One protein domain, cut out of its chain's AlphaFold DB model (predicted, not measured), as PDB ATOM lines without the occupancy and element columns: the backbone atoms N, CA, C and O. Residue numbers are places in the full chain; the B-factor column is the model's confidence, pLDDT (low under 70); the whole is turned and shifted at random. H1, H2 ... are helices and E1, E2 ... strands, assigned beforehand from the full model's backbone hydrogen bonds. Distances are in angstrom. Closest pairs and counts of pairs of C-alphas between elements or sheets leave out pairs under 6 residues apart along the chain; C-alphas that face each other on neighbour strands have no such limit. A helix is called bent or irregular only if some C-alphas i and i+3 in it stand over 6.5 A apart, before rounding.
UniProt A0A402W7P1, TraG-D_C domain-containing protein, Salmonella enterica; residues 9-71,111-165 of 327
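AT A GLANCE: This is residues 9 to 71 and 111 to 165 of the 327 residues of the protein "TraG-D_C domain-containing protein" of Salmonella enterica (UniProt A0A402W7P1). A small lobe, in which H1 and H3 pack side by side and the parallel pair E1 and E2 is joined through H1, is followed by a separate three-stranded sheet, E3, E4 and E5. A long loop, residues 123 to 138, joins E4 to E5, and past E5 come the two very short helices H4 and H5 and an end stretch; residues 153 to 158, of which 153 and 154 belong to H5, stick out. The printed part has 118 residues, with five named helices and five named strands in the order E1 H1 E2 H2 H3 E3 E4 E5 H4 H5. The larger sheet, order E3, E4, E5, is antiparallel; the class is mixed, helices and strands, with under half of the residues in named elements. The whole is loose, with a radius of gyration of the C-alphas of 17.3 A and spans of 45 by 42 by 33 A.

HOW THE PARTS SIT: E1, residues 9 to 12, H1, residues 24 to 34, and E2, residues 36 to 40, form a strand-helix-strand unit, two parallel neighbour strands with a helix between, and its crossover is right-handed. E1 and E2 stand at 23 degrees, with N 10 and O 37 2.8 A apart, within hydrogen-bond range. H2 is residues 45 to 52 and H3 residues 55 to 62. H1 and H3 touch, closest at the C-alphas of Ala 25 and Ile 59, 5.1 A, and run the same way at a shallow tilt of 25 degrees. H2 and H3 only just touch, only at the corner by their link, with 3 pairs of C-alphas within 8 A, the closest those of Lys 49 and Glu 56, 5.3 A. E3, residues 65 to 68, is the antiparallel neighbour of E4, residues 118 to 122, with N 66 and O 121 2.9 A apart. E4 and E5, residues 139 to 141, form a hairpin, with N 120 and O 139 2.8 A apart. H4, residues 143 to 146, and H5, residues 151 to 154, are apart. None of the five helices is on the sheet E3 E4 E5. Every O i to N i+4 pair is within hydrogen-bond range in H2 and H3, and 4 of 7 are in H1; H4 and H5 are too short for such a pair.

IN THESE COORDINATES: E1 begins at C-alpha 9, (203.974, 213.107, 178.877). H1 spans 14.9 A and is only just irregular, C-alphas 29 and 32 being 6.7 A apart. E2 spans 13.1 A, H2 10.8 A, H3 10.6 A, E3 10.3 A and E4 12.7 A. H5 ends at C-alpha 154, (224.654, 208.257, 191.868).

THE WHOLE: The two C-alphas farthest apart, those of Glu 54 and Ser 162, are 48.4 A apart. Residues 72 to 110 are not printed, and C-alphas 71 and 111 are 5.5 A apart across the cut, in the link from E3 to E4. The links E1 to H1 and E4 to E5 are long. The mean pLDDT of the printed part is 88.9, and residue 165 alone is under 70.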
ATOM      1  N   VAL A   9     202.828 212.189 178.898       94.69
ATOM      2  CA  VAL A   9     203.974 213.107 178.877       94.69
ATOM      3  C   VAL A   9     204.775 212.846 177.611       94.69
ATOM      4  O   VAL A   9     205.355 211.776 177.454       94.69
ATOM      5  N   PHE A  10     204.809 213.831 176.719       94.00
ATOM      6  CA  PHE A  10     205.654 213.812 175.535       94.00
ATOM      7  C   PHE A  10     207.042 214.343 175.886       94.00
ATOM      8  O   PHE A  10     207.174 215.476 176.352       94.00
ATOM      9  N   MET A  11     208.058 213.516 175.656       94.94
ATOM     10  CA  MET A  11     209.471 213.876 175.743       94.94
ATOM     11  C   MET A  11     209.972 214.094 174.317       94.94
ATOM     12  O   MET A  11     210.265 213.128 173.617       94.94
ATOM     13  N   LEU A  12     209.980 215.344 173.859       93.88
ATOM     14  CA  LEU A  12     210.398 215.687 172.503       93.88
ATOM     15  C   LEU A  12     211.872 216.080 172.540       93.88
ATOM     16  O   LEU A  12     212.201 217.249 172.749       93.88
ATOM     17  N   ASP A  13     212.727 215.066 172.412       92.44
ATOM     18  CA  ASP A  13     214.172 215.250 172.317       92.44
ATOM     19  C   ASP A  13     214.559 215.851 170.965       92.44
ATOM     20  O   ASP A  13     214.007 215.471 169.934       92.44
ATOM     21  N   GLU A  14     215.476 216.814 170.977       90.62
ATOM     22  CA  GLU A  14     215.905 217.541 169.781       90.62
ATOM     23  C   GLU A  14     214.714 218.078 168.946       90.62
ATOM     24  O   GLU A  14     214.627 217.938 167.722       90.62
ATOM     25  N   PHE A  15     213.756 218.725 169.620       92.94
ATOM     26  CA  PHE A  15     212.541 219.277 169.003       92.94
ATOM     27  C   PHE A  15     212.859 220.261 167.862       92.94
ATOM     28  O   PHE A  15     212.136 220.344 166.867       92.94
ATOM     29  N   GLY A  16     214.001 220.948 167.965       88.12
ATOM     30  CA  GLY A  16     214.558 221.819 166.934       88.12
ATOM     31  C   GLY A  16     214.858 221.121 165.606       88.12
ATOM     32  O   GLY A  16     214.871 221.799 164.584       88.12
ATOM     33  N   SER A  17     214.972 219.789 165.562       89.56
ATOM     34  CA  SER A  17     215.193 218.995 164.337       89.56
ATOM     35  C   SER A  17     213.969 218.176 163.894       89.56
ATOM     36  O   SER A  17     213.852 217.856 162.714       89.56
ATOM     37  N   MET A  18     212.977 217.965 164.765       91.12
ATOM     38  CA  MET A  18     211.722 217.265 164.432       91.12
ATOM     39  C   MET A  18     210.852 217.992 163.384       91.12
ATOM     40  O   MET A  18     210.823 219.222 163.378       91.12
ATOM     41  N   PRO A  19     210.083 217.292 162.531       90.00
ATOM     42  CA  PRO A  19     209.106 217.935 161.650       90.00
ATOM     43  C   PRO A  19     208.175 218.886 162.416       90.00
ATOM     44  O   PRO A  19     207.844 218.638 163.578       90.00
ATOM     45  N   THR A  20     207.769 219.981 161.776       91.00
ATOM     46  CA  THR A  20     206.851 220.949 162.386       91.00
ATOM     47  C   THR A  20     205.536 220.271 162.744       91.00
ATOM     48  O   THR A  20     204.955 219.558 161.928       91.00
ATOM     49  N   ILE A  21     205.068 220.491 163.971       90.38
ATOM     50  CA  ILE A  21     203.770 220.003 164.429       90.38
ATOM     51  C   ILE A  21     202.740 221.095 164.159       90.38
ATOM     52  O   ILE A  21     202.860 222.207 164.682       90.38
ATOM     53  N   ASP A  22     201.714 220.765 163.380       89.12
ATOM     54  CA  ASP A  22     200.641 221.702 163.063       89.12
ATOM     55  C   ASP A  22     199.972 222.231 164.335       89.12
ATOM     56  O   ASP A  22     199.585 221.476 165.235       89.12
ATOM     57  N   ASN A  23     199.825 223.557 164.394       89.56
ATOM     58  CA  ASN A  23     199.199 224.271 165.504       89.56
ATOM     59  C   ASN A  23     199.791 223.906 166.884       89.56
ATOM     60  O   ASN A  23     199.067 223.738 167.871       89.56
ATOM     61  N   MET A  24     201.120 223.764 166.971       92.19
ATOM     62  CA  MET A  24     201.794 223.439 168.233       92.19
ATOM     63  C   MET A  24     201.468 224.444 169.349       92.19
ATOM     64  O   MET A  24     201.185 224.038 170.477       92.19
ATOM     65  N   ALA A  25     201.434 225.742 169.031       90.25
ATOM     66  CA  ALA A  25     201.081 226.796 169.979       90.25
ATOM     67  C   ALA A  25     199.691 226.571 170.607       90.25
ATOM     68  O   ALA A  25     199.565 226.541 171.835       90.25
ATOM     69  N   GLY A  26     198.663 226.324 169.786       90.56
ATOM     70  CA  GLY A  26     197.310 226.036 170.267       90.56
ATOM     71  C   GLY A  26     197.217 224.713 171.031       90.56
ATOM     72  O   GLY A  26     196.555 224.633 172.072       90.56
ATOM     73  N   ASN A  27     197.930 223.681 170.570       90.75
ATOM     74  CA  ASN A  27     197.984 222.386 171.247       90.75
ATOM     75  C   ASN A  27     198.542 222.525 172.669       90.75
ATOM     76  O   ASN A  27     197.931 222.028 173.616       90.75
ATOM     77  N   MET A  28     199.643 223.257 172.852       89.25
ATOM     78  CA  MET A  28     200.250 223.464 174.171       89.25
ATOM     79  C   MET A  28     199.316 224.170 175.160       89.25
ATOM     80  O   MET A  28     199.273 223.784 176.331       89.25
ATOM     81  N   THR A  29     198.526 225.144 174.702       87.31
ATOM     82  CA  THR A  29     197.561 225.851 175.558       87.31
ATOM     83  C   THR A  29     196.433 224.934 176.044       87.31
ATOM     84  O   THR A  29     196.023 225.011 177.203       87.31
ATOM     85  N   VAL A  30     195.934 224.030 175.195       88.81
ATOM     86  CA  VAL A  30     194.762 223.196 175.523       88.81
ATOM     87  C   VAL A  30     195.141 221.887 176.228       88.81
ATOM     88  O   VAL A  30     194.412 221.405 177.102       88.81
ATOM     89  N   CYS A  31     196.281 221.293 175.874       89.31
ATOM     90  CA  CYS A  31     196.688 219.961 176.320       89.31
ATOM     91  C   CYS A  31     196.846 219.828 177.838       89.31
ATOM     92  O   CYS A  31     196.513 218.773 178.390       89.31
ATOM     93  N   LEU A  32     197.236 220.899 178.540       84.56
ATOM     94  CA  LEU A  32     197.368 220.869 179.997       84.56
ATOM     95  C   LEU A  32     196.036 220.529 180.692       84.56
ATOM     96  O   LEU A  32     196.010 219.724 181.625       84.56
ATOM     97  N   GLY A  33     194.917 221.074 180.199       86.44
ATOM     98  CA  GLY A  33     193.572 220.765 180.700       86.44
ATOM     99  C   GLY A  33     193.102 219.345 180.365       86.44
ATOM    100  O   GLY A  33     192.213 218.809 181.030       86.44
ATOM    101  N   ARG A  34     193.732 218.708 179.370       91.19
ATOM    102  CA  ARG A  34     193.425 217.348 178.906       91.19
ATOM    103  C   ARG A  34     194.302 216.262 179.529       91.19
ATOM    104  O   ARG A  34     194.153 215.104 179.158       91.19
ATOM    105  N   ASN A  35     195.145 216.606 180.507       92.31
ATOM    106  CA  ASN A  35     196.112 215.690 181.128       92.31
ATOM    107  C   ASN A  35     197.238 215.249 180.168       92.31
ATOM    108  O   ASN A  35     197.739 214.130 180.251       92.31
ATOM    109  N   ILE A  36     197.641 216.146 179.264       93.31
ATOM    110  CA  ILE A  36     198.780 215.975 178.357       93.31
ATOM    111  C   ILE A  36     199.835 217.029 178.700       93.31
ATOM    112  O   ILE A  36     199.509 218.201 178.900       93.31
ATOM    113  N   ARG A  37     201.105 216.627 178.765       92.00
ATOM    114  CA  ARG A  37     202.249 217.524 178.977       92.00
ATOM    115  C   ARG A  37     203.269 217.357 177.864       92.00
ATOM    116  O   ARG A  37     203.489 216.241 177.403       92.00
ATOM    117  N   PHE A  38     203.919 218.455 177.505       93.50
ATOM    118  CA  PHE A  38     205.024 218.478 176.558       93.50
ATOM    119  C   PHE A  38     206.286 218.951 177.267       93.50
ATOM    120  O   PHE A  38     206.271 219.993 177.922       93.50
ATOM    121  N   ASN A  39     207.361 218.187 177.120       94.56
ATOM    122  CA  ASN A  39     208.712 218.595 177.456       94.56
ATOM    123  C   ASN A  39     209.467 218.762 176.137       94.56
ATOM    124  O   ASN A  39     209.684 217.784 175.424       94.56
ATOM    125  N   LEU A  40     209.803 220.009 175.810       94.69
ATOM    126  CA  LEU A  40     210.547 220.368 174.605       94.69
ATOM    127  C   LEU A  40     212.022 220.487 174.976       94.69
ATOM    128  O   LEU A  40     212.373 221.321 175.811       94.69
ATOM    129  N   ILE A  41     212.864 219.653 174.376       94.81
ATOM    130  CA  ILE A  41     214.314 219.685 174.565       94.81
ATOM    131  C   ILE A  41     214.912 220.215 173.262       94.81
ATOM    132  O   ILE A  41     214.649 219.682 172.185       94.81
ATOM    133  N   ILE A  42     215.650 221.317 173.357       93.31
ATOM    134  CA  ILE A  42     216.242 222.031 172.219       93.31
ATOM    135  C   ILE A  42     217.660 222.473 172.573       93.31
ATOM    136  O   ILE A  42     217.970 222.665 173.749       93.31
ATOM    137  N   GLN A  43     218.486 222.711 171.557       90.06
ATOM    138  CA  GLN A  43     219.842 223.237 171.742       90.06
ATOM    139  C   GLN A  43     219.866 224.770 171.785       90.06
ATOM    140  O   GLN A  43     220.632 225.366 172.542       90.06
ATOM    141  N   ALA A  44     219.014 225.421 170.984       90.94
ATOM    142  CA  ALA A  44     218.925 226.877 170.906       90.94
ATOM    143  C   ALA A  44     217.493 227.339 170.606       90.94
ATOM    144  O   ALA A  44     216.789 226.718 169.805       90.94
ATOM    145  N   LEU A  45     217.078 228.475 171.181       91.81
ATOM    146  CA  LEU A  45     215.745 229.049 170.924       91.81
ATOM    147  C   LEU A  45     215.559 229.438 169.450       91.81
ATOM    148  O   LEU A  45     214.471 229.284 168.896       91.81
ATOM    149  N   GLN A  46     216.647 229.820 168.776       90.44
ATOM    150  CA  GLN A  46     216.653 230.153 167.352       90.44
ATOM    151  C   GLN A  46     216.116 229.014 166.461       90.44
ATOM    152  O   GLN A  46     215.542 229.283 165.406       90.44
ATOM    153  N   GLN A  47     216.251 227.748 166.879       91.00
ATOM    154  CA  GLN A  47     215.689 226.608 166.146       91.00
ATOM    155  C   GLN A  47     214.152 226.623 166.155       91.00
ATOM    156  O   GLN A  47     213.527 226.294 165.148       91.00
ATOM    157  N   ILE A  48     213.533 227.041 167.268       92.19
ATOM    158  CA  ILE A  48     212.075 227.199 167.353       92.19
ATOM    159  C   ILE A  48     211.643 228.356 166.459       92.19
ATOM    160  O   ILE A  48     210.716 228.187 165.667       92.19
ATOM    161  N   LYS A  49     212.354 229.488 166.514       91.50
ATOM    162  CA  LYS A  49     212.094 230.644 165.650       91.50
ATOM    163  C   LYS A  49     212.113 230.290 164.168       91.50
ATOM    164  O   LYS A  49     211.213 230.667 163.426       91.50
ATOM    165  N   ALA A  50     213.126 229.537 163.742       91.31
ATOM    166  CA  ALA A  50     213.274 229.122 162.351       91.31
ATOM    167  C   ALA A  50     212.117 228.231 161.868       91.31
ATOM    168  O   ALA A  50     211.781 228.259 160.688       91.31
ATOM    169  N   LYS A  51     211.508 227.449 162.767       91.69
ATOM    170  CA  LYS A  51     210.441 226.494 162.436       91.69
ATOM    171  C   LYS A  51     209.032 227.047 162.569       91.69
ATOM    172  O   LYS A  51     208.176 226.709 161.761       91.69
ATOM    173  N   TYR A  52     208.793 227.844 163.603       92.00
ATOM    174  CA  TYR A  52     207.457 228.284 164.000       92.00
ATOM    175  C   TYR A  52     207.239 229.790 163.797       92.00
ATOM    176  O   TYR A  52     206.123 230.268 163.967       92.00
ATOM    177  N   GLY A  53     208.268 230.547 163.403       91.31
ATOM    178  CA  GLY A  53     208.139 231.973 163.105       91.31
ATOM    179  C   GLY A  53     207.577 232.755 164.293       91.31
ATOM    180  O   GLY A  53     208.164 232.760 165.373       91.31
ATOM    181  N   GLU A  54     206.429 233.405 164.098       89.69
ATOM    182  CA  GLU A  54     205.765 234.219 165.127       89.69
ATOM    183  C   GLU A  54     205.249 233.396 166.322       89.69
ATOM    184  O   GLU A  54     205.220 233.890 167.457       89.69
ATOM    185  N   ASP A  55     204.935 232.113 166.106       90.94
ATOM    186  CA  ASP A  55     204.435 231.210 167.148       90.94
ATOM    187  C   ASP A  55     205.503 230.850 168.194       90.94
ATOM    188  O   ASP A  55     205.159 230.369 169.276       90.94
ATOM    189  N   GLU A  56     206.788 231.118 167.923       92.00
ATOM    190  CA  GLU A  56     207.905 230.895 168.853       92.00
ATOM    191  C   GLU A  56     207.609 231.478 170.242       92.00
ATOM    192  O   GLU A  56     207.719 230.788 171.261       92.00
ATOM    193  N   SER A  57     207.199 232.747 170.274       90.00
ATOM    194  CA  SER A  57     206.930 233.488 171.507       90.00
ATOM    195  C   SER A  57     205.823 232.836 172.340       90.00
ATOM    196  O   SER A  57     205.930 232.731 173.565       90.00
ATOM    197  N   THR A  58     204.792 232.322 171.670       91.31
ATOM    198  CA  THR A  58     203.658 231.637 172.292       91.31
ATOM    199  C   THR A  58     204.054 230.249 172.791       91.31
ATOM    200  O   THR A  58     203.694 229.869 173.905       91.31
ATOM    201  N   ILE A  59     204.838 229.495 172.014       92.75
ATOM    202  CA  ILE A  59     205.349 228.170 172.395       92.75
ATOM    203  C   ILE A  59     206.218 228.282 173.653       92.75
ATOM    204  O   ILE A  59     205.948 227.612 174.654       92.75
ATOM    205  N   ILE A  60     207.213 229.174 173.643       91.94
ATOM    206  CA  ILE A  60     208.106 229.404 174.787       91.94
ATOM    207  C   ILE A  60     207.319 229.971 175.978       91.94
ATOM    208  O   ILE A  60     207.520 229.536 177.114       91.94
ATOM    209  N   GLY A  61     206.382 230.894 175.739       89.31
ATOM    210  CA  GLY A  61     205.528 231.479 176.777       89.31
ATOM    211  C   GLY A  61     204.618 230.460 177.473       89.31
ATOM    212  O   GLY A  61     204.376 230.564 178.677       89.31
ATOM    213  N   ASN A  62     204.163 229.432 176.750       90.94
ATOM    214  CA  ASN A  62     203.376 228.329 177.305       90.94
ATOM    215  C   ASN A  62     204.228 227.321 178.109       90.94
ATOM    216  O   ASN A  62     203.683 226.561 178.918       90.94
ATOM    217  N   CYS A  63     205.557 227.322 177.958       91.38
ATOM    218  CA  CYS A  63     206.464 226.534 178.797       91.38
ATOM    219  C   CYS A  63     206.591 227.158 180.197       91.38
ATOM    220  O   CYS A  63     207.457 227.990 180.462       91.38
ATOM    221  N   GLY A  64     205.744 226.718 181.134       90.19
ATOM    222  CA  GLY A  64     205.725 227.252 182.505       90.19
ATOM    223  C   GLY A  64     206.989 226.982 183.339       90.19
ATOM    224  O   GLY A  64     207.239 227.690 184.322       90.19
ATOM    225  N   ASN A  65     207.776 225.968 182.965       92.50
ATOM    226  CA  ASN A  65     209.112 225.720 183.503       92.50
ATOM    227  C   ASN A  65     210.106 225.711 182.344       92.50
ATOM    228  O   ASN A  65     209.860 225.039 181.344       92.50
ATOM    229  N   GLN A  66     211.222 226.410 182.507       94.69
ATOM    230  CA  GLN A  66     212.295 226.453 181.522       94.69
ATOM    231  C   GLN A  66     213.615 226.167 182.226       94.69
ATOM    232  O   GLN A  66     213.874 226.676 183.321       94.69
ATOM    233  N   PHE A  67     214.415 225.318 181.600       94.38
ATOM    234  CA  PHE A  67     215.660 224.801 182.140       94.38
ATOM    235  C   PHE A  67     216.782 225.194 181.187       94.38
ATOM    236  O   PHE A  67     216.704 224.894 179.998       94.38
ATOM    237  N   LEU A  68     217.806 225.861 181.705       94.75
ATOM    238  CA  LEU A  68     219.044 226.127 180.990       94.75
ATOM    239  C   LEU A  68     220.135 225.271 181.621       94.75
ATOM    240  O   LEU A  68     220.476 225.478 182.784       94.75
ATOM    241  N   ILE A  69     220.639 224.310 180.853       92.31
ATOM    242  CA  ILE A  69     221.750 223.437 181.252       92.31
ATOM    243  C   ILE A  69     223.057 224.062 180.772       92.31
ATOM    244  O   ILE A  69     223.939 224.367 181.557       92.31
ATOM    245  N   SER A  70     223.154 224.314 179.469       88.81
ATOM    246  CA  SER A  70     224.265 225.032 178.856       88.81
ATOM    247  C   SER A  70     223.798 225.630 177.535       88.81
ATOM    248  O   SER A  70     222.879 225.112 176.898       88.81
ATOM    249  N   THR A  71     224.398 226.746 177.134       89.38
ATOM    250  CA  THR A  71     224.161 227.341 175.821       89.38
ATOM    251  C   THR A  71     225.397 228.088 175.350       89.38
ATOM    252  O   THR A  71     226.062 228.764 176.131       89.38
ATOM    253  N   ARG A 111     226.766 231.433 179.735       90.69
ATOM    254  CA  ARG A 111     227.518 230.646 178.735       90.69
ATOM    255  C   ARG A 111     228.731 229.927 179.324       90.69
ATOM    256  O   ARG A 111     229.272 229.037 178.680       90.69
ATOM    257  N   GLN A 112     229.176 230.340 180.506       91.81
ATOM    258  CA  GLN A 112     230.348 229.807 181.206       91.81
ATOM    259  C   GLN A 112     229.963 228.915 182.392       91.81
ATOM    260  O   GLN A 112     230.803 228.654 183.248       91.81
ATOM    261  N   MET A 113     228.703 228.481 182.463       91.31
ATOM    262  CA  MET A 113     228.245 227.558 183.498       91.31
ATOM    263  C   MET A 113     229.019 226.243 183.429       91.31
ATOM    264  O   MET A 113     229.374 225.775 182.342       91.31
ATOM    265  N   GLU A 114     229.279 225.666 184.596       90.38
ATOM    266  CA  GLU A 114     230.036 224.432 184.705       90.38
ATOM    267  C   GLU A 114     229.165 223.217 184.380       90.38
ATOM    268  O   GLU A 114     227.934 223.254 184.305       90.38
ATOM    269  N   GLU A 115     229.835 222.096 184.177       89.00
ATOM    270  CA  GLU A 115     229.189 220.813 183.988       89.00
ATOM    271  C   GLU A 115     228.291 220.432 185.179       89.00
ATOM    272  O   GLU A 115     228.722 220.372 186.330       89.00
ATOM    273  N   GLY A 116     227.020 220.150 184.885       88.56
ATOM    274  CA  GLY A 116     226.003 219.836 185.890       88.56
ATOM    275  C   GLY A 116     225.281 221.059 186.466       88.56
ATOM    276  O   GLY A 116     224.300 220.882 187.193       88.56
ATOM    277  N   ASP A 117     225.692 222.283 186.134       92.94
ATOM    278  CA  ASP A 117     224.947 223.476 186.524       92.94
ATOM    279  C   ASP A 117     223.582 223.535 185.815       92.94
ATOM    280  O   ASP A 117     223.385 223.052 184.696       92.94
ATOM    281  N   LEU A 118     222.593 224.110 186.499       93.94
ATOM    282  CA  LEU A 118     221.230 224.219 185.987       93.94
ATOM    283  C   LEU A 118     220.567 225.506 186.463       93.94
ATOM    284  O   LEU A 118     220.337 225.709 187.658       93.94
ATOM    285  N   VAL A 119     220.137 226.338 185.520       94.44
ATOM    286  CA  VAL A 119     219.235 227.453 185.812       94.44
ATOM    287  C   VAL A 119     217.801 227.036 185.522       94.44
ATOM    288  O   VAL A 119     217.449 226.596 184.432       94.44
ATOM    289  N   LEU A 120     216.942 227.210 186.518       94.12
ATOM    290  CA  LEU A 120     215.529 226.883 186.481       94.12
ATOM    291  C   LEU A 120     214.687 228.153 186.606       94.12
ATOM    292  O   LEU A 120     214.582 228.755 187.681       94.12
ATOM    293  N   LEU A 121     214.004 228.501 185.518       93.12
ATOM    294  CA  LEU A 121     212.942 229.497 185.495       93.12
ATOM    295  C   LEU A 121     211.597 228.813 185.726       93.12
ATOM    296  O   LEU A 121     211.214 227.882 185.020       93.12
ATOM    297  N   ARG A 122     210.851 229.281 186.727       89.62
ATOM    298  CA  ARG A 122     209.484 228.820 186.996       89.62
ATOM    299  C   ARG A 122     208.596 230.036 187.079       89.62
ATOM    300  O   ARG A 122     208.738 230.808 188.015       89.62
ATOM    301  N   SER A 123     207.668 230.210 186.153       78.50
ATOM    302  CA  SER A 123     206.769 231.373 186.172       78.50
ATOM    303  C   SER A 123     205.438 231.047 186.860       78.50
ATOM    304  O   SER A 123     204.898 231.851 187.626       78.50
ATOM    305  N   THR A 124     204.923 229.833 186.658       83.19
ATOM    306  CA  THR A 124     203.539 229.482 187.017       83.19
ATOM    307  C   THR A 124     203.364 229.021 188.469       83.19
ATOM    308  O   THR A 124     202.282 229.149 189.045       83.19
ATOM    309  N   LYS A 125     204.407 228.490 189.125       84.25
ATOM    310  CA  LYS A 125     204.267 227.898 190.469       84.25
ATOM    311  C   LYS A 125     204.141 228.963 191.566       84.25
ATOM    312  O   LYS A 125     205.133 229.474 192.066       84.25
ATOM    313  N   ARG A 126     202.914 229.251 192.012       87.75
ATOM    314  CA  ARG A 126     202.631 230.245 193.077       87.75
ATOM    315  C   ARG A 126     202.384 229.654 194.467       87.75
ATOM    316  O   ARG A 126     202.121 230.396 195.414       87.75
ATOM    317  N   ARG A 127     202.441 228.327 194.608       89.81
ATOM    318  CA  ARG A 127     202.170 227.618 195.867       89.81
ATOM    319  C   ARG A 127     203.300 226.660 196.240       89.81
ATOM    320  O   ARG A 127     203.862 225.977 195.381       89.81
ATOM    321  N   SER A 128     203.634 226.641 197.529       88.88
ATOM    322  CA  SER A 128     204.542 225.661 198.136       88.88
ATOM    323  C   SER A 128     203.858 224.295 198.298       88.88
ATOM    324  O   SER A 128     202.642 224.193 198.149       88.88
ATOM    325  N   LEU A 129     204.631 223.259 198.644       89.12
ATOM    326  CA  LEU A 129     204.126 221.929 199.019       89.12
ATOM    327  C   LEU A 129     203.112 222.018 200.172       89.12
ATOM    328  O   LEU A 129     202.062 221.394 200.120       89.12
ATOM    329  N   ASN A 130     203.355 222.913 201.135       93.00
ATOM    330  CA  ASN A 130     202.452 223.168 202.267       93.00
ATOM    331  C   ASN A 130     201.332 224.168 201.919       93.00
ATOM    332  O   ASN A 130     200.832 224.878 202.788       93.00
ATOM    333  N   ASN A 131     201.006 224.321 200.633       89.94
ATOM    334  CA  ASN A 131     199.948 225.186 200.103       89.94
ATOM    335  C   ASN A 131     200.076 226.700 200.409       89.94
ATOM    336  O   ASN A 131     199.158 227.478 200.146       89.94
ATOM    337  N   ARG A 132     201.224 227.150 200.933       92.56
ATOM    338  CA  ARG A 132     201.508 228.570 201.204       92.56
ATOM    339  C   ARG A 132     201.758 229.341 199.907       92.56
ATOM    340  O   ARG A 132     202.385 228.806 198.990       92.56
ATOM    341  N   ARG A 133     201.309 230.601 199.847       92.94
ATOM    342  CA  ARG A 133     201.597 231.517 198.729       92.94
ATOM    343  C   ARG A 133     203.097 231.814 198.695       92.94
ATOM    344  O   ARG A 133     203.661 232.205 199.713       92.94
ATOM    345  N   ILE A 134     203.728 231.626 197.543       91.50
ATOM    346  CA  ILE A 134     205.159 231.883 197.345       91.50
ATOM    347  C   ILE A 134     205.391 232.727 196.098       91.50
ATOM    348  O   ILE A 134     204.635 232.657 195.126       91.50
ATOM    349  N   ARG A 135     206.476 233.502 196.116       89.19
ATOM    350  CA  ARG A 135     207.024 234.119 194.909       89.19
ATOM    351  C   ARG A 135     207.924 233.096 194.212       89.19
ATOM    352  O   ARG A 135     208.804 232.536 194.870       89.19
ATOM    353  N   PRO A 136     207.709 232.808 192.922       88.44
ATOM    354  CA  PRO A 136     208.571 231.904 192.198       88.44
ATOM    355  C   PRO A 136     209.812 232.659 191.738       88.44
ATOM    356  O   PRO A 136     209.799 233.354 190.728       88.44
ATOM    357  N   TYR A 137     210.878 232.546 192.520       89.88
ATOM    358  CA  TYR A 137     212.186 233.016 192.093       89.88
ATOM    359  C   TYR A 137     212.853 231.975 191.183       89.88
ATOM    360  O   TYR A 137     212.693 230.766 191.437       89.88
ATOM    361  N   PRO A 138     213.614 232.431 190.169       92.12
ATOM    362  CA  PRO A 138     214.591 231.606 189.473       92.12
ATOM    363  C   PRO A 138     215.481 230.856 190.465       92.12
ATOM    364  O   PRO A 138     215.759 231.342 191.566       92.12
ATOM    365  N   ARG A 139     215.908 229.651 190.098       91.69
ATOM    366  CA  ARG A 139     216.858 228.863 190.886       91.69
ATOM    367  C   ARG A 139     218.082 228.591 190.045       91.69
ATOM    368  O   ARG A 139     217.940 228.097 188.939       91.69
ATOM    369  N   TYR A 140     219.244 228.917 190.587       93.19
ATOM    370  CA  TYR A 140     220.515 228.516 190.021       93.19
ATOM    371  C   TYR A 140     221.072 227.394 190.890       93.19
ATOM    372  O   TYR A 140     221.360 227.602 192.070       93.19
ATOM    373  N   ASN A 141     221.108 226.195 190.327       92.44
ATOM    374  CA  ASN A 141     221.691 225.018 190.939       92.44
ATOM    375  C   ASN A 141     223.134 224.940 190.450       92.44
ATOM    376  O   ASN A 141     223.345 224.677 189.269       92.44
ATOM    377  N   HIS A 142     224.085 225.211 191.341       90.38
ATOM    378  CA  HIS A 142     225.499 225.256 190.997       90.38
ATOM    379  C   HIS A 142     226.385 224.684 192.104       90.38
ATOM    380  O   HIS A 142     225.969 224.598 193.268       90.38
ATOM    381  N   GLY A 143     227.619 224.345 191.731       87.19
ATOM    382  CA  GLY A 143     228.643 223.815 192.632       87.19
ATOM    383  C   GLY A 143     228.388 222.374 193.084       87.19
ATOM    384  O   GLY A 143     227.344 221.783 192.816       87.19
ATOM    385  N   ASP A 144     229.335 221.800 193.824       81.44
ATOM    386  CA  ASP A 144     229.400 220.347 194.058       81.44
ATOM    387  C   ASP A 144     228.185 219.733 194.768       81.44
ATOM    388  O   ASP A 144     227.852 218.569 194.555       81.44
ATOM    389  N   THR A 145     227.507 220.496 195.631       81.19
ATOM    390  CA  THR A 145     226.395 219.969 196.439       81.19
ATOM    391  C   THR A 145     225.048 220.027 195.730       81.19
ATOM    392  O   THR A 145     224.212 219.149 195.945       81.19
ATOM    393  N   ASN A 146     224.829 221.053 194.904       85.88
ATOM    394  CA  ASN A 146     223.528 221.348 194.305       85.88
ATOM    395  C   ASN A 146     223.502 221.162 192.785       85.88
ATOM    396  O   ASN A 146     222.413 221.247 192.210       85.88
ATOM    397  N   ARG A 147     224.649 220.907 192.138       89.06
ATOM    398  CA  ARG A 147     224.700 220.556 190.715       89.06
ATOM    399  C   ARG A 147     223.911 219.284 190.427       89.06
ATOM    400  O   ARG A 147     223.736 218.406 191.279       89.06
ATOM    401  N   MET A 148     223.424 219.182 189.201       89.06
ATOM    402  CA  MET A 148     222.816 217.967 188.694       89.06
ATOM    403  C   MET A 148     223.881 216.873 188.614       89.06
ATOM    404  O   MET A 148     224.842 216.985 187.860       89.06
ATOM    405  N   LYS A 149     223.697 215.814 189.406       87.19
ATOM    406  CA  LYS A 149     224.608 214.671 189.411       87.19
ATOM    407  C   LYS A 149     224.497 213.887 188.116       87.19
ATOM    408  O   LYS A 149     223.392 213.587 187.653       87.19
ATOM    409  N   TYR A 150     225.637 213.486 187.579       85.88
ATOM    410  CA  TYR A 150     225.664 212.595 186.434       85.88
ATOM    411  C   TYR A 150     225.228 211.191 186.822       85.88
ATOM    412  O   TYR A 150     225.428 210.755 187.953       85.88
ATOM    413  N   ARG A 151     224.690 210.438 185.854       85.19
ATOM    414  CA  ARG A 151     224.249 209.048 186.056       85.19
ATOM    415  C   ARG A 151     225.286 208.220 186.823       85.19
ATOM    416  O   ARG A 151     224.938 207.528 187.770       85.19
ATOM    417  N   TYR A 152     226.553 208.315 186.432       83.50
ATOM    418  CA  TYR A 152     227.631 207.537 187.034       83.50
ATOM    419  C   TYR A 152     227.985 207.966 188.468       83.50
ATOM    420  O   TYR A 152     228.612 207.190 189.167       83.50
ATOM    421  N   GLU A 153     227.597 209.158 188.930       85.75
ATOM    422  CA  GLU A 153     227.903 209.630 190.290       85.75
ATOM    423  C   GLU A 153     226.906 209.117 191.340       85.75
ATOM    424  O   GLU A 153     227.200 209.159 192.532       85.75
ATOM    425  N   TYR A 154     225.701 208.699 190.931       85.50
ATOM    426  CA  TYR A 154     224.654 208.257 191.868       85.50
ATOM    427  C   TYR A 154     224.001 206.917 191.517       85.50
ATOM    428  O   TYR A 154     223.312 206.349 192.361       85.50
ATOM    429  N   LEU A 155     224.184 206.412 190.293       85.19
ATOM    430  CA  LEU A 155     223.680 205.105 189.860       85.19
ATOM    431  C   LEU A 155     224.782 204.078 189.608       85.19
ATOM    432  O   LEU A 155     224.430 202.946 189.296       85.19
ATOM    433  N   SER A 156     226.066 204.424 189.750       81.94
ATOM    434  CA  SER A 156     227.176 203.464 189.597       81.94
ATOM    435  C   SER A 156     226.991 202.217 190.452       81.94
ATOM    436  O   SER A 156     227.235 201.109 189.989       81.94
ATOM    437  N   ASP A 157     226.514 202.404 191.681       78.69
ATOM    438  CA  ASP A 157     226.413 201.333 192.672       78.69
ATOM    439  C   ASP A 157     225.207 200.421 192.407       78.69
ATOM    440  O   ASP A 157     225.177 199.271 192.839       78.69
ATOM    441  N   LEU A 158     224.196 200.939 191.701       78.00
ATOM    442  CA  LEU A 158     222.946 200.236 191.403       78.00
ATOM    443  C   LEU A 158     222.938 199.618 190.002       78.00
ATOM    444  O   LEU A 158     222.280 198.604 189.779       78.00
ATOM    445  N   TYR A 159     223.636 200.240 189.054       72.44
ATOM    446  CA  TYR A 159     223.666 199.842 187.656       72.44
ATOM    447  C   TYR A 159     225.105 199.594 187.226       72.44
ATOM    448  O   TYR A 159     225.856 200.518 186.911       72.44
ATOM    449  N   ASP A 160     225.452 198.313 187.172       70.56
ATOM    450  CA  ASP A 160     226.726 197.855 186.647       70.56
ATOM    451  C   ASP A 160     226.760 198.032 185.119       70.56
ATOM    452  O   ASP A 160     226.050 197.353 184.376       70.56
ATOM    453  N   ASN A 161     227.590 198.966 184.648       70.56
ATOM    454  CA  ASN A 161     227.779 199.236 183.219       70.56
ATOM    455  C   ASN A 161     228.644 198.179 182.514       70.56
ATOM    456  O   ASN A 161     228.852 198.289 181.307       70.56
ATOM    457  N   SER A 162     229.168 197.181 183.235       74.06
ATOM    458  CA  SER A 162     229.916 196.080 182.622       74.06
ATOM    459  C   SER A 162     229.029 195.169 181.768       74.06
ATOM    460  O   SER A 162     229.531 194.495 180.869       74.06
ATOM    461  N   LYS A 163     227.712 195.160 182.015       70.31
ATOM    462  CA  LYS A 163     226.737 194.349 181.280       70.31
ATOM    463  C   LYS A 163     225.875 195.239 180.397       70.31
ATOM    464  O   LYS A 163     225.337 196.245 180.860       70.31
ATOM    465  N   SER A 164     225.710 194.860 179.129       71.69
ATOM    466  CA  SER A 164     224.770 195.553 178.252       71.69
ATOM    467  C   SER A 164     223.342 195.294 178.721       71.69
ATOM    468  O   SER A 164     223.018 194.204 179.192       71.69
ATOM    469  N   ILE A 165     222.449 196.268 178.530       69.19
ATOM    470  CA  ILE A 165     221.010 196.088 178.773       69.19
ATOM    471  C   ILE A 165     220.446 194.909 177.961       69.19
ATOM    472  O   ILE A 165     219.545 194.218 178.422       69.19
TER     473      ILE A 165